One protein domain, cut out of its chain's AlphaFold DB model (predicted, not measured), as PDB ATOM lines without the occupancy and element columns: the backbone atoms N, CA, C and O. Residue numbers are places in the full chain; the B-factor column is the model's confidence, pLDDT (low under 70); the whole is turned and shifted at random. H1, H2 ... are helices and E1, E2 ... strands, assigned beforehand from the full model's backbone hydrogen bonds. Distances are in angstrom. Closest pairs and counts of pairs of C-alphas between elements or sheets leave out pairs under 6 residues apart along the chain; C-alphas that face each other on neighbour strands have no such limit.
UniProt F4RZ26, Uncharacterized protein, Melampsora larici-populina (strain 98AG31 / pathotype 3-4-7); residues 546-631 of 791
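Overview. This is residues 546 to 631 of the 791 residues of an uncharacterized protein of Melampsora larici-populina (strain 98AG31 / pathotype 3-4-7) (UniProt F4RZ26). Three helices make one side of the domain, with H2 between H1 and H3: H1 lies beside H2, nearly in line with it in direction, and H3 packs at a slant on residues 573 to 577 of H2. A small ladder of two short parallel strands, E1 and E2, runs past H2 on one side of this helix group, and the last helix, H4, lies beyond the strands, away from the other helices. The printed part has 86 residues, with four named helices and two named strands in the order H1, E1, H2, E2, H3, H4, and its class is mostly helix. It is compact, with a radius of gyration of the C-alphas of 12.5 A, and the C-alphas span 36 by 31 by 21 A along the three main axes.

Arrangement. H1, residues 547 to 556, touches H2, residues 573 to 586, at a shallow tilt of 10 degrees; their closest C-alphas, of Ala 554 and Leu 579, are 5.3 A apart. H1 and H2 run the same way. E1, residues 562 to 564, and E2, residues 595 to 597, are parallel neighbours, with 7 degrees between their directions. N 563 and O 595 are within hydrogen-bond range at 3.0 A, as are N 597 and O 563 at 2.8 A. E1, H2 and E2 form a strand-helix-strand unit, two parallel neighbour strands with a helix between them along the chain, and its crossover is right-handed. H2 and E2 are near each other, with 6 pairs of C-alphas within 10 A. H3, residues 606 to 617, touches H2 at a steep tilt of 40 degrees, running the same way; the closest C-alphas, of Gly 574 and Ala 611, are 5.2 A apart. H1 and H3 are apart. H4, residues 624 to 631, touches no helix and is apart from E1 and E2. Every O i to N i+4 pair is within hydrogen-bond range in H2, H3 and H4, and 4 of 6 are in H1.

Along the chain. H1 begins at C-alpha 547, at (-35.054, 25.357, 27.838), and is 14.7 A long from first to last C-alpha. E1 and E2 have three residues each. H2, the longest helix, measures 19.9 A from C-alpha 573, at (-29.903, 23.808, 21.192), to C-alpha 586. H3 measures 16.3 A, and H4 measures 10.6 A, ending at C-alpha 631, at (-34.262, 0.986, 16.119).

Size, cuts and confidence. The two C-alphas farthest apart, of Leu 590 and Asp 604, are 37.1 A from each other. The printed part has no cut and no long link; the link from H1 to E1 is tight. The mean pLDDT of the printed part is 84.1, with residues 587 to 592 and 624 to 631 under 70.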
ATOM      1  N   THR A 546     -39.570  23.307  27.832       94.38
ATOM      2  CA  THR A 546     -38.748  24.494  27.584       94.38
ATOM      3  C   THR A 546     -37.268  24.275  27.891       94.38
ATOM      4  O   THR A 546     -36.816  23.297  28.492       94.38
ATOM      5  N   SER A 547     -36.472  25.264  27.495       94.06
ATOM      6  CA  SER A 547     -35.054  25.357  27.838       94.06
ATOM      7  C   SER A 547     -34.777  25.430  29.353       94.06
ATOM      8  O   SER A 547     -33.657  25.119  29.767       94.06
ATOM      9  N   GLN A 548     -35.737  25.831  30.199       92.75
ATOM     10  CA  GLN A 548     -35.514  25.940  31.648       92.75
ATOM     11  C   GLN A 548     -35.430  24.559  32.311       92.75
ATOM     12  O   GLN A 548     -34.454  24.316  33.029       92.75
ATOM     13  N   LEU A 549     -36.348  23.631  31.989       93.00
ATOM     14  CA  LEU A 549     -36.244  22.220  32.389       93.00
ATOM     15  C   LEU A 549     -34.864  21.657  32.038       93.00
ATOM     16  O   LEU A 549     -34.171  21.141  32.911       93.00
ATOM     17  N   ILE A 550     -34.432  21.806  30.780       93.88
ATOM     18  CA  ILE A 550     -33.157  21.246  30.304       93.88
ATOM     19  C   ILE A 550     -31.968  21.779  31.112       93.88
ATOM     20  O   ILE A 550     -31.132  20.994  31.552       93.88
ATOM     21  N   ASN A 551     -31.902  23.083  31.390       90.69
ATOM     22  CA  ASN A 551     -30.832  23.632  32.229       90.69
ATOM     23  C   ASN A 551     -30.888  23.108  33.682       90.69
ATOM     24  O   ASN A 551     -29.841  22.916  34.303       90.69
ATOM     25  N   ALA A 552     -32.080  22.831  34.225       89.56
ATOM     26  CA  ALA A 552     -32.258  22.296  35.578       89.56
ATOM     27  C   ALA A 552     -31.935  20.787  35.701       89.56
ATOM     28  O   ALA A 552     -31.502  20.325  36.768       89.56
ATOM     29  N   LEU A 553     -32.076  20.012  34.616       88.88
ATOM     30  CA  LEU A 553     -31.719  18.585  34.576       88.88
ATOM     31  C   LEU A 553     -30.229  18.341  34.861       88.88
ATOM     32  O   LEU A 553     -29.895  17.350  35.512       88.88
ATOM     33  N   ALA A 554     -29.344  19.256  34.449       78.94
ATOM     34  CA  ALA A 554     -27.891  19.116  34.597       78.94
ATOM     35  C   ALA A 554     -27.422  18.982  36.060       78.94
ATOM     36  O   ALA A 554     -26.390  18.368  36.324       78.94
ATOM     37  N   LEU A 555     -28.186  19.530  37.014       79.94
ATOM     38  CA  LEU A 555     -27.925  19.407  38.455       79.94
ATOM     39  C   LEU A 555     -28.706  18.259  39.111       79.94
ATOM     40  O   LEU A 555     -28.327  17.793  40.184       79.94
ATOM     41  N   SER A 556     -29.800  17.821  38.483       82.69
ATOM     42  CA  SER A 556     -30.794  16.927  39.091       82.69
ATOM     43  C   SER A 556     -30.654  15.463  38.670       82.69
ATOM     44  O   SER A 556     -31.065  14.583  39.422       82.69
ATOM     45  N   VAL A 557     -30.060  15.181  37.502       81.25
ATOM     46  CA  VAL A 557     -29.968  13.819  36.942       81.25
ATOM     47  C   VAL A 557     -28.507  13.403  36.711       81.25
ATOM     48  O   VAL A 557     -28.056  13.274  35.574       81.25
ATOM     49  N   PRO A 558     -27.724  13.147  37.777       70.06
ATOM     50  CA  PRO A 558     -26.273  12.942  37.692       70.06
ATOM     51  C   PRO A 558     -25.845  11.605  37.057       70.06
ATOM     52  O   PRO A 558     -24.667  11.254  37.138       70.06
ATOM     53  N   ASN A 559     -26.783  10.826  36.511       82.75
ATOM     54  CA  ASN A 559     -26.563   9.519  35.885       82.75
ATOM     55  C   ASN A 559     -27.120   9.441  34.447       82.75
ATOM     56  O   ASN A 559     -27.048   8.372  33.842       82.75
ATOM     57  N   ILE A 560     -27.646  10.542  33.891       88.38
ATOM     58  CA  ILE A 560     -28.199  10.557  32.531       88.38
ATOM     59  C   ILE A 560     -27.105  10.308  31.479       88.38
ATOM     60  O   ILE A 560     -26.066  10.970  31.461       88.38
ATOM     61  N   SER A 561     -27.351   9.338  30.600       89.81
ATOM     62  CA  SER A 561     -26.495   8.966  29.469       89.81
ATOM     63  C   SER A 561     -27.179   9.194  28.118       89.81
ATOM     64  O   SER A 561     -26.493   9.443  27.126       89.81
ATOM     65  N   TYR A 562     -28.516   9.165  28.076       92.75
ATOM     66  CA  TYR A 562     -29.327   9.463  26.895       92.75
ATOM     67  C   TYR A 562     -30.325  10.586  27.189       92.75
ATOM     68  O   TYR A 562     -31.129  10.462  28.116       92.75
ATOM     69  N   LEU A 563     -30.315  11.631  26.359       94.38
ATOM     70  CA  LEU A 563     -31.323  12.695  26.334       94.38
ATOM     71  C   LEU A 563     -31.830  12.884  24.897       94.38
ATOM     72  O   LEU A 563     -31.031  12.948  23.972       94.38
ATOM     73  N   ASP A 564     -33.135  13.000  24.677       94.62
ATOM     74  CA  ASP A 564     -33.698  13.253  23.343       94.62
ATOM     75  C   ASP A 564     -34.865  14.233  23.447       94.62
ATOM     76  O   ASP A 564     -35.847  13.948  24.124       94.62
ATOM     77  N   VAL A 565     -34.725  15.399  22.817       95.19
ATOM     78  CA  VAL A 565     -35.646  16.550  22.905       95.19
ATOM     79  C   VAL A 565     -36.089  17.036  21.516       95.19
ATOM     80  O   VAL A 565     -36.545  18.163  21.354       95.19
ATOM     81  N   ARG A 566     -35.943  16.187  20.490       93.88
ATOM     82  CA  ARG A 566     -36.386  16.481  19.116       93.88
ATOM     83  C   ARG A 566     -37.898  16.693  19.041       93.88
ATOM     84  O   ARG A 566     -38.662  15.895  19.579       93.88
ATOM     85  N   GLY A 567     -38.329  17.730  18.342       90.81
ATOM     86  CA  GLY A 567     -39.716  18.171  18.245       90.81
ATOM     87  C   GLY A 567     -40.212  19.006  19.431       90.81
ATOM     88  O   GLY A 567     -41.387  19.355  19.442       90.81
ATOM     89  N   CYS A 568     -39.375  19.334  20.422       93.69
ATOM     90  CA  CYS A 568     -39.756  20.232  21.518       93.69
ATOM     91  C   CYS A 568     -39.500  21.696  21.119       93.69
ATOM     92  O   CYS A 568     -38.408  22.220  21.330       93.69
ATOM     93  N   GLY A 569     -40.512  22.365  20.556       87.94
ATOM     94  CA  GLY A 569     -40.372  23.688  19.921       87.94
ATOM     95  C   GLY A 569     -39.826  24.833  20.794       87.94
ATOM     96  O   GLY A 569     -39.352  25.827  20.251       87.94
ATOM     97  N   TRP A 570     -39.839  24.700  22.126       92.12
ATOM     98  CA  TRP A 570     -39.335  25.712  23.072       92.12
ATOM     99  C   TRP A 570     -37.949  25.374  23.671       92.12
ATOM    100  O   TRP A 570     -37.449  26.074  24.566       92.12
ATOM    101  N   VAL A 571     -37.300  24.307  23.189       94.06
ATOM    102  CA  VAL A 571     -35.953  23.892  23.612       94.06
ATOM    103  C   VAL A 571     -34.895  24.430  22.651       94.06
ATOM    104  O   VAL A 571     -34.784  24.008  21.506       94.06
ATOM    105  N   GLN A 572     -34.052  25.333  23.147       93.69
ATOM    106  CA  GLN A 572     -32.920  25.875  22.403       93.69
ATOM    107  C   GLN A 572     -31.720  24.925  22.464       93.69
ATOM    108  O   GLN A 572     -31.310  24.490  23.547       93.69
ATOM    109  N   ILE A 573     -31.080  24.686  21.317       94.44
ATOM    110  CA  ILE A 573     -29.903  23.808  21.192       94.44
ATOM    111  C   ILE A 573     -28.760  24.268  22.112       94.44
ATOM    112  O   ILE A 573     -28.106  23.438  22.742       94.44
ATOM    113  N   GLY A 574     -28.576  25.584  22.284       93.75
ATOM    114  CA  GLY A 574     -27.595  26.153  23.217       93.75
ATOM    115  C   GLY A 574     -27.787  25.708  24.675       93.75
ATOM    116  O   GLY A 574     -26.806  25.467  25.378       93.75
ATOM    117  N   SER A 575     -29.031  25.504  25.125       93.56
ATOM    118  CA  SER A 575     -29.312  24.979  26.471       93.56
ATOM    119  C   SER A 575     -28.970  23.493  26.597       93.56
ATOM    120  O   SER A 575     -28.473  23.059  27.637       93.56
ATOM    121  N   VAL A 576     -29.155  22.711  25.529       94.31
ATOM    122  CA  VAL A 576     -28.760  21.294  25.496       94.31
ATOM    123  C   VAL A 576     -27.234  21.149  25.459       94.31
ATOM    124  O   VAL A 576     -26.678  20.341  26.202       94.31
ATOM    125  N   ALA A 577     -26.540  21.975  24.669       92.44
ATOM    126  CA  ALA A 577     -25.079  22.048  24.655       92.44
ATOM    127  C   ALA A 577     -24.518  22.435  26.035       92.44
ATOM    128  O   ALA A 577     -23.604  21.782  26.540       92.44
ATOM    129  N   ARG A 578     -25.129  23.419  26.708       91.25
ATOM    130  CA  ARG A 578     -24.763  23.819  28.073       91.25
ATOM    131  C   ARG A 578     -24.992  22.717  29.110       91.25
ATOM    132  O   ARG A 578     -24.144  22.536  29.987       91.25
ATOM    133  N   LEU A 579     -26.094  21.966  29.024       90.94
ATOM    134  CA  LEU A 579     -26.310  20.777  29.860       90.94
ATOM    135  C   LEU A 579     -25.208  19.739  29.615       90.94
ATOM    136  O   LEU A 579     -24.637  19.215  30.572       90.94
ATOM    137  N   ALA A 580     -24.868  19.481  28.352       89.94
ATOM    138  CA  ALA A 580     -23.848  18.506  27.990       89.94
ATOM    139  C   ALA A 580     -22.451  18.905  28.488       89.94
ATOM    140  O   ALA A 580     -21.719  18.061  29.003       89.94
ATOM    141  N   GLU A 581     -22.108  20.193  28.414       88.56
ATOM    142  CA  GLU A 581     -20.881  20.742  28.992       88.56
ATOM    143  C   GLU A 581     -20.876  20.617  30.518       88.56
ATOM    144  O   GLU A 581     -19.928  20.088  31.090       88.56
ATOM    145  N   THR A 582     -21.974  20.994  31.179       88.38
ATOM    146  CA  THR A 582     -22.099  20.921  32.645       88.38
ATOM    147  C   THR A 582     -21.962  19.483  33.159       88.38
ATOM    148  O   THR A 582     -21.287  19.243  34.163       88.38
ATOM    149  N   ILE A 583     -22.553  18.501  32.470       85.31
ATOM    150  CA  ILE A 583     -22.434  17.079  32.832       85.31
ATOM    151  C   ILE A 583     -21.029  16.545  32.526       85.31
ATOM    152  O   ILE A 583     -20.472  15.803  33.335       85.31
ATOM    153  N   ARG A 584     -20.411  16.948  31.409       81.62
ATOM    154  CA  ARG A 584     -19.021  16.585  31.089       81.62
ATOM    155  C   ARG A 584     -18.056  17.097  32.160       81.62
ATOM    156  O   ARG A 584     -17.235  16.323  32.646       81.62
ATOM    157  N   ASP A 585     -18.188  18.360  32.548       83.25
ATOM    158  CA  ASP A 585     -17.269  19.049  33.455       83.25
ATOM    159  C   ASP A 585     -17.477  18.653  34.932       83.25
ATOM    160  O   ASP A 585     -16.530  18.685  35.716       83.25
ATOM    161  N   SER A 586     -18.687  18.223  35.314       77.81
ATOM    162  CA  SER A 586     -18.982  17.659  36.646       77.81
ATOM    163  C   SER A 586     -18.692  16.156  36.770       77.81
ATOM    164  O   SER A 586     -18.773  15.599  37.867       77.81
ATOM    165  N   SER A 587     -18.347  15.478  35.670       64.69
ATOM    166  CA  SER A 587     -18.026  14.054  35.687       64.69
ATOM    167  C   SER A 587     -16.560  13.785  36.048       64.69
ATOM    168  O   SER A 587     -15.643  14.191  35.336       64.69
ATOM    169  N   ASP A 588     -16.322  12.970  37.082       59.12
ATOM    170  CA  ASP A 588     -14.992  12.437  37.446       59.12
ATOM    171  C   ASP A 588     -14.467  11.384  36.429       59.12
ATOM    172  O   ASP A 588     -13.881  10.360  36.781       59.12
ATOM    173  N   GLY A 589     -14.744  11.569  35.134       53.41
ATOM    174  CA  GLY A 589     -14.338  10.693  34.031       53.41
ATOM    175  C   GLY A 589     -15.175   9.420  33.836       53.41
ATOM    176  O   GLY A 589     -15.080   8.811  32.772       53.41
ATOM    177  N   LEU A 590     -16.005   9.033  34.813       51.25
ATOM    178  CA  LEU A 590     -16.807   7.794  34.795       51.25
ATOM    179  C   LEU A 590     -18.238   7.940  34.253       51.25
ATOM    180  O   LEU A 590     -18.876   6.925  33.984       51.25
ATOM    181  N   LYS A 591     -18.759   9.162  34.126       60.44
ATOM    182  CA  LYS A 591     -20.154   9.423  33.740       60.44
ATOM    183  C   LYS A 591     -20.184  10.329  32.524       60.44
ATOM    184  O   LYS A 591     -19.571  11.386  32.559       60.44
ATOM    185  N   ARG A 592     -20.847   9.935  31.442       69.25
ATOM    186  CA  ARG A 592     -20.927  10.753  30.228       69.25
ATOM    187  C   ARG A 592     -22.306  10.628  29.608       69.25
ATOM    188  O   ARG A 592     -22.864   9.535  29.577       69.25
ATOM    189  N   LEU A 593     -22.794  11.740  29.068       84.00
ATOM    190  CA  LEU A 593     -23.787  11.698  28.005       84.00
ATOM    191  C   LEU A 593     -23.160  10.954  26.826       84.00
ATOM    192  O   LEU A 593     -22.100  11.338  26.334       84.00
ATOM    193  N   GLU A 594     -23.794   9.859  26.433       87.94
ATOM    194  CA  GLU A 594     -23.412   9.055  25.276       87.94
ATOM    195  C   GLU A 594     -24.172   9.510  24.030       87.94
ATOM    196  O   GLU A 594     -23.638   9.432  22.928       87.94
ATOM    197  N   LEU A 595     -25.432   9.936  24.199       90.81
ATOM    198  CA  LEU A 595     -26.373  10.178  23.108       90.81
ATOM    199  C   LEU A 595     -27.312  11.354  23.424       90.81
ATOM    200  O   LEU A 595     -28.005  11.356  24.442       90.81
ATOM    201  N   ILE A 596     -27.356  12.329  22.518       92.94
ATOM    202  CA  ILE A 596     -28.185  13.534  22.569       92.94
ATOM    203  C   ILE A 596     -28.962  13.687  21.259       92.94
ATOM    204  O   ILE A 596     -28.376  13.819  20.185       92.94
ATOM    205  N   GLY A 597     -30.289  13.688  21.342       92.88
ATOM    206  CA  GLY A 597     -31.174  14.031  20.235       92.88
ATOM    207  C   GLY A 597     -31.626  15.482  20.332       92.88
ATOM    208  O   GLY A 597     -32.350  15.834  21.258       92.88
ATOM    209  N   VAL A 598     -31.237  16.298  19.354       94.00
ATOM    210  CA  VAL A 598     -31.719  17.672  19.133       94.00
ATOM    211  C   VAL A 598     -32.088  17.846  17.666       94.00
ATOM    212  O   VAL A 598     -31.586  17.106  16.814       94.00
ATOM    213  N   ASP A 599     -32.981  18.787  17.374       91.69
ATOM    214  CA  ASP A 599     -33.301  19.148  15.994       91.69
ATOM    215  C   ASP A 599     -32.154  19.943  15.358       91.69
ATOM    216  O   ASP A 599     -31.246  20.425  16.046       91.69
ATOM    217  N   LEU A 600     -32.170  20.060  14.029       89.88
ATOM    218  CA  LEU A 600     -31.248  20.961  13.348       89.88
ATOM    219  C   LEU A 600     -31.698  22.417  13.571       89.88
ATOM    220  O   LEU A 600     -32.895  22.695  13.484       89.88
ATOM    221  N   PRO A 601     -30.759  23.348  13.814       91.12
ATOM    222  CA  PRO A 601     -31.065  24.771  13.875       91.12
ATOM    223  C   PRO A 601     -31.576  25.280  12.523       91.12
ATOM    224  O   PRO A 601     -31.176  24.793  11.461       91.12
ATOM    225  N   GLY A 602     -32.437  26.299  12.566       88.38
ATOM    226  CA  GLY A 602     -32.882  27.009  11.367       88.38
ATOM    227  C   GLY A 602     -31.717  27.689  10.638       88.38
ATOM    228  O   GLY A 602     -30.649  27.913  11.208       88.38
ATOM    229  N   TYR A 603     -31.914  28.047   9.367       84.31
ATOM    230  CA  TYR A 603     -30.860  28.667   8.549       84.31
ATOM    231  C   TYR A 603     -30.312  29.979   9.138       84.31
ATOM    232  O   TYR A 603     -29.117  30.241   9.004       84.31
ATOM    233  N   ASP A 604     -31.150  30.753   9.834       87.88
ATOM    234  CA  ASP A 604     -30.780  32.043  10.432       87.88
ATOM    235  C   ASP A 604     -30.293  31.943  11.898       87.88
ATOM    236  O   ASP A 604     -29.789  32.922  12.454       87.88
ATOM    237  N   ASP A 605     -30.393  30.768  12.534       90.56
ATOM    238  CA  ASP A 605     -29.984  30.544  13.931       90.56
ATOM    239  C   ASP A 605     -28.491  30.186  14.030       90.56
ATOM    240  O   ASP A 605     -28.094  29.039  14.260       90.56
ATOM    241  N   TRP A 606     -27.631  31.182  13.807       91.44
ATOM    242  CA  TRP A 606     -26.177  30.990  13.825       91.44
ATOM    243  C   TRP A 606     -25.641  30.535  15.200       91.44
ATOM    244  O   TRP A 606     -24.666  29.779  15.243       91.44
ATOM    245  N   GLU A 607     -26.285  30.942  16.301       91.56
ATOM    246  CA  GLU A 607     -25.938  30.527  17.670       91.56
ATOM    247  C   GLU A 607     -26.288  29.047  17.890       91.56
ATOM    248  O   GLU A 607     -25.462  28.266  18.372       91.56
ATOM    249  N   GLY A 608     -27.477  28.624  17.445       92.06
ATOM    250  CA  GLY A 608     -27.873  27.219  17.398       92.06
ATOM    251  C   GLY A 608     -26.938  26.374  16.534       92.06
ATOM    252  O   GLY A 608     -26.577  25.270  16.940       92.06
ATOM    253  N   TRP A 609     -26.465  26.891  15.393       93.88
ATOM    254  CA  TRP A 609     -25.461  26.220  14.551       93.88
ATOM    255  C   TRP A 609     -24.102  26.044  15.235       93.88
ATOM    256  O   TRP A 609     -23.449  25.020  15.016       93.88
ATOM    257  N   GLU A 610     -23.652  27.003  16.045       94.25
ATOM    258  CA  GLU A 610     -22.417  26.865  16.827       94.25
ATOM    259  C   GLU A 610     -22.578  25.804  17.927       94.25
ATOM    260  O   GLU A 610     -21.755  24.889  18.032       94.25
ATOM    261  N   ALA A 611     -23.689  25.846  18.669       94.31
ATOM    262  CA  ALA A 611     -24.024  24.847  19.685       94.31
ATOM    263  C   ALA A 611     -24.183  23.429  19.098       94.31
ATOM    264  O   ALA A 611     -23.686  22.455  19.669       94.31
ATOM    265  N   TRP A 612     -24.820  23.304  17.930       93.81
ATOM    266  CA  TRP A 612     -24.994  22.034  17.221       93.81
ATOM    267  C   TRP A 612     -23.648  21.453  16.765       93.81
ATOM    268  O   TRP A 612     -23.358  20.289  17.036       93.81
ATOM    269  N   LYS A 613     -22.763  22.269  16.172       93.25
ATOM    270  CA  LYS A 613     -21.403  21.839  15.780       93.25
ATOM    271  C   LYS A 613     -20.543  21.435  16.976       93.25
ATOM    272  O   LYS A 613     -19.719  20.530  16.864       93.25
ATOM    273  N   TRP A 614     -20.726  22.070  18.131       93.81
ATOM    274  CA  TRP A 614     -20.054  21.668  19.369       93.81
ATOM    275  C   TRP A 614     -20.558  20.301  19.876       93.81
ATOM    276  O   TRP A 614     -19.759  19.455  20.295       93.81
ATOM    277  N   LEU A 615     -21.867  20.032  19.775       91.69
ATOM    278  CA  LEU A 615     -22.452  18.721  20.084       91.69
ATOM    279  C   LEU A 615     -21.974  17.634  19.093       91.69
ATOM    280  O   LEU A 615     -21.683  16.506  19.497       91.69
ATOM    281  N   GLU A 616     -21.832  17.972  17.809       90.19
ATOM    282  CA  GLU A 616     -21.262  17.091  16.779       90.19
ATOM    283  C   GLU A 616     -19.787  16.760  17.076       90.19
ATOM    284  O   GLU A 616     -19.388  15.591  17.090       90.19
ATOM    285  N   PHE A 617     -18.985  17.785  17.386       90.25
ATOM    286  CA  PHE A 617     -17.566  17.670  17.734       90.25
ATOM    287  C   PHE A 617     -17.321  16.825  18.992       90.25
ATOM    288  O   PHE A 617     -16.324  16.109  19.073       90.25
ATOM    289  N   THR A 618     -18.227  16.877  19.970       86.56
ATOM    290  CA  THR A 618     -18.157  16.020  21.165       86.56
ATOM    291  C   THR A 618     -18.621  14.580  20.911       86.56
ATOM    292  O   THR A 618     -18.481  13.740  21.800       86.56
ATOM    293  N   HIS A 619     -19.099  14.273  19.697       84.69
ATOM    294  CA  HIS A 619     -19.581  12.958  19.255       84.69
ATOM    295  C   HIS A 619     -20.733  12.391  20.101       84.69
ATOM    296  O   HIS A 619     -20.888  11.175  20.200       84.69
ATOM    297  N   VAL A 620     -21.542  13.272  20.696       87.00
ATOM    298  CA  VAL A 620     -22.736  12.891  21.471       87.00
ATOM    299  C   VAL A 620     -24.025  12.987  20.660       87.00
ATOM    300  O   VAL A 620     -25.034  12.437  21.085       87.00
ATOM    301  N   LEU A 621     -24.040  13.669  19.507       87.56
ATOM    302  CA  LEU A 621     -25.250  13.754  18.683       87.56
ATOM    303  C   LEU A 621     -25.707  12.378  18.193       87.56
ATOM    304  O   LEU A 621     -24.931  11.585  17.660       87.56
ATOM    305  N   ILE A 622     -27.007  12.128  18.326       82.75
ATOM    306  CA  ILE A 622     -27.679  10.984  17.721       82.75
ATOM    307  C   ILE A 622     -27.755  11.216  16.209       82.75
ATOM    308  O   ILE A 622     -28.607  11.972  15.739       82.75
ATOM    309  N   ASP A 623     -26.921  10.507  15.449       72.31
ATOM    310  CA  ASP A 623     -27.082  10.401  13.999       72.31
ATOM    311  C   ASP A 623     -28.486   9.850  13.678       72.31
ATOM    312  O   ASP A 623     -28.915   8.798  14.171       72.31
ATOM    313  N   VAL A 624     -29.228  10.599  12.862       61.69
ATOM    314  CA  VAL A 624     -30.598  10.284  12.452       61.69
ATOM    315  C   VAL A 624     -30.653   8.970  11.666       61.69
ATOM    316  O   VAL A 624     -31.638   8.236  11.789       61.69
ATOM    317  N   GLU A 625     -29.612   8.630  10.900       56.53
ATOM    318  CA  GLU A 625     -29.525   7.362  10.171       56.53
ATOM    319  C   GLU A 625     -29.125   6.207  11.091       56.53
ATOM    320  O   GLU A 625     -29.847   5.203  11.150       56.53
ATOM    321  N   GLU A 626     -28.060   6.362  11.887       57.91
ATOM    322  CA  GLU A 626     -27.624   5.320  12.825       57.91
ATOM    323  C   GLU A 626     -28.727   4.985  13.846       57.91
ATOM    324  O   GLU A 626     -28.934   3.825  14.209       57.91
ATOM    325  N   TRP A 627     -29.524   5.972  14.269       53.34
ATOM    326  CA  TRP A 627     -30.689   5.747  15.124       53.34
ATOM    327  C   TRP A 627     -31.802   4.965  14.417       53.34
ATOM    328  O   TRP A 627     -32.358   4.026  15.000       53.34
ATOM    329  N   LYS A 628     -32.106   5.286  13.148       52.47
ATOM    330  CA  LYS A 628     -33.051   4.515  12.316       52.47
ATOM    331  C   LYS A 628     -32.570   3.070  12.123       52.47
ATOM    332  O   LYS A 628     -33.399   2.160  12.062       52.47
ATOM    333  N   GLU A 629     -31.264   2.820  12.046       50.88
ATOM    334  CA  GLU A 629     -30.697   1.463  12.013       50.88
ATOM    335  C   GLU A 629     -30.759   0.762  13.378       50.88
ATOM    336  O   GLU A 629     -31.295  -0.345  13.472       50.88
ATOM    337  N   ARG A 630     -30.328   1.411  14.468       52.19
ATOM    338  CA  ARG A 630     -30.391   0.860  15.837       52.19
ATOM    339  C   ARG A 630     -31.827   0.526  16.265       52.19
ATOM    340  O   ARG A 630     -32.035  -0.499  16.923       52.19
ATOM    341  N   ARG A 631     -32.840   1.318  15.871       47.97
ATOM    342  CA  ARG A 631     -34.262   0.986  16.119       47.97
ATOM    343  C   ARG A 631     -34.735  -0.212  15.296       47.97
ATOM    344  O   ARG A 631     -35.432  -1.055  15.857       47.97
TER     345      ARG A 631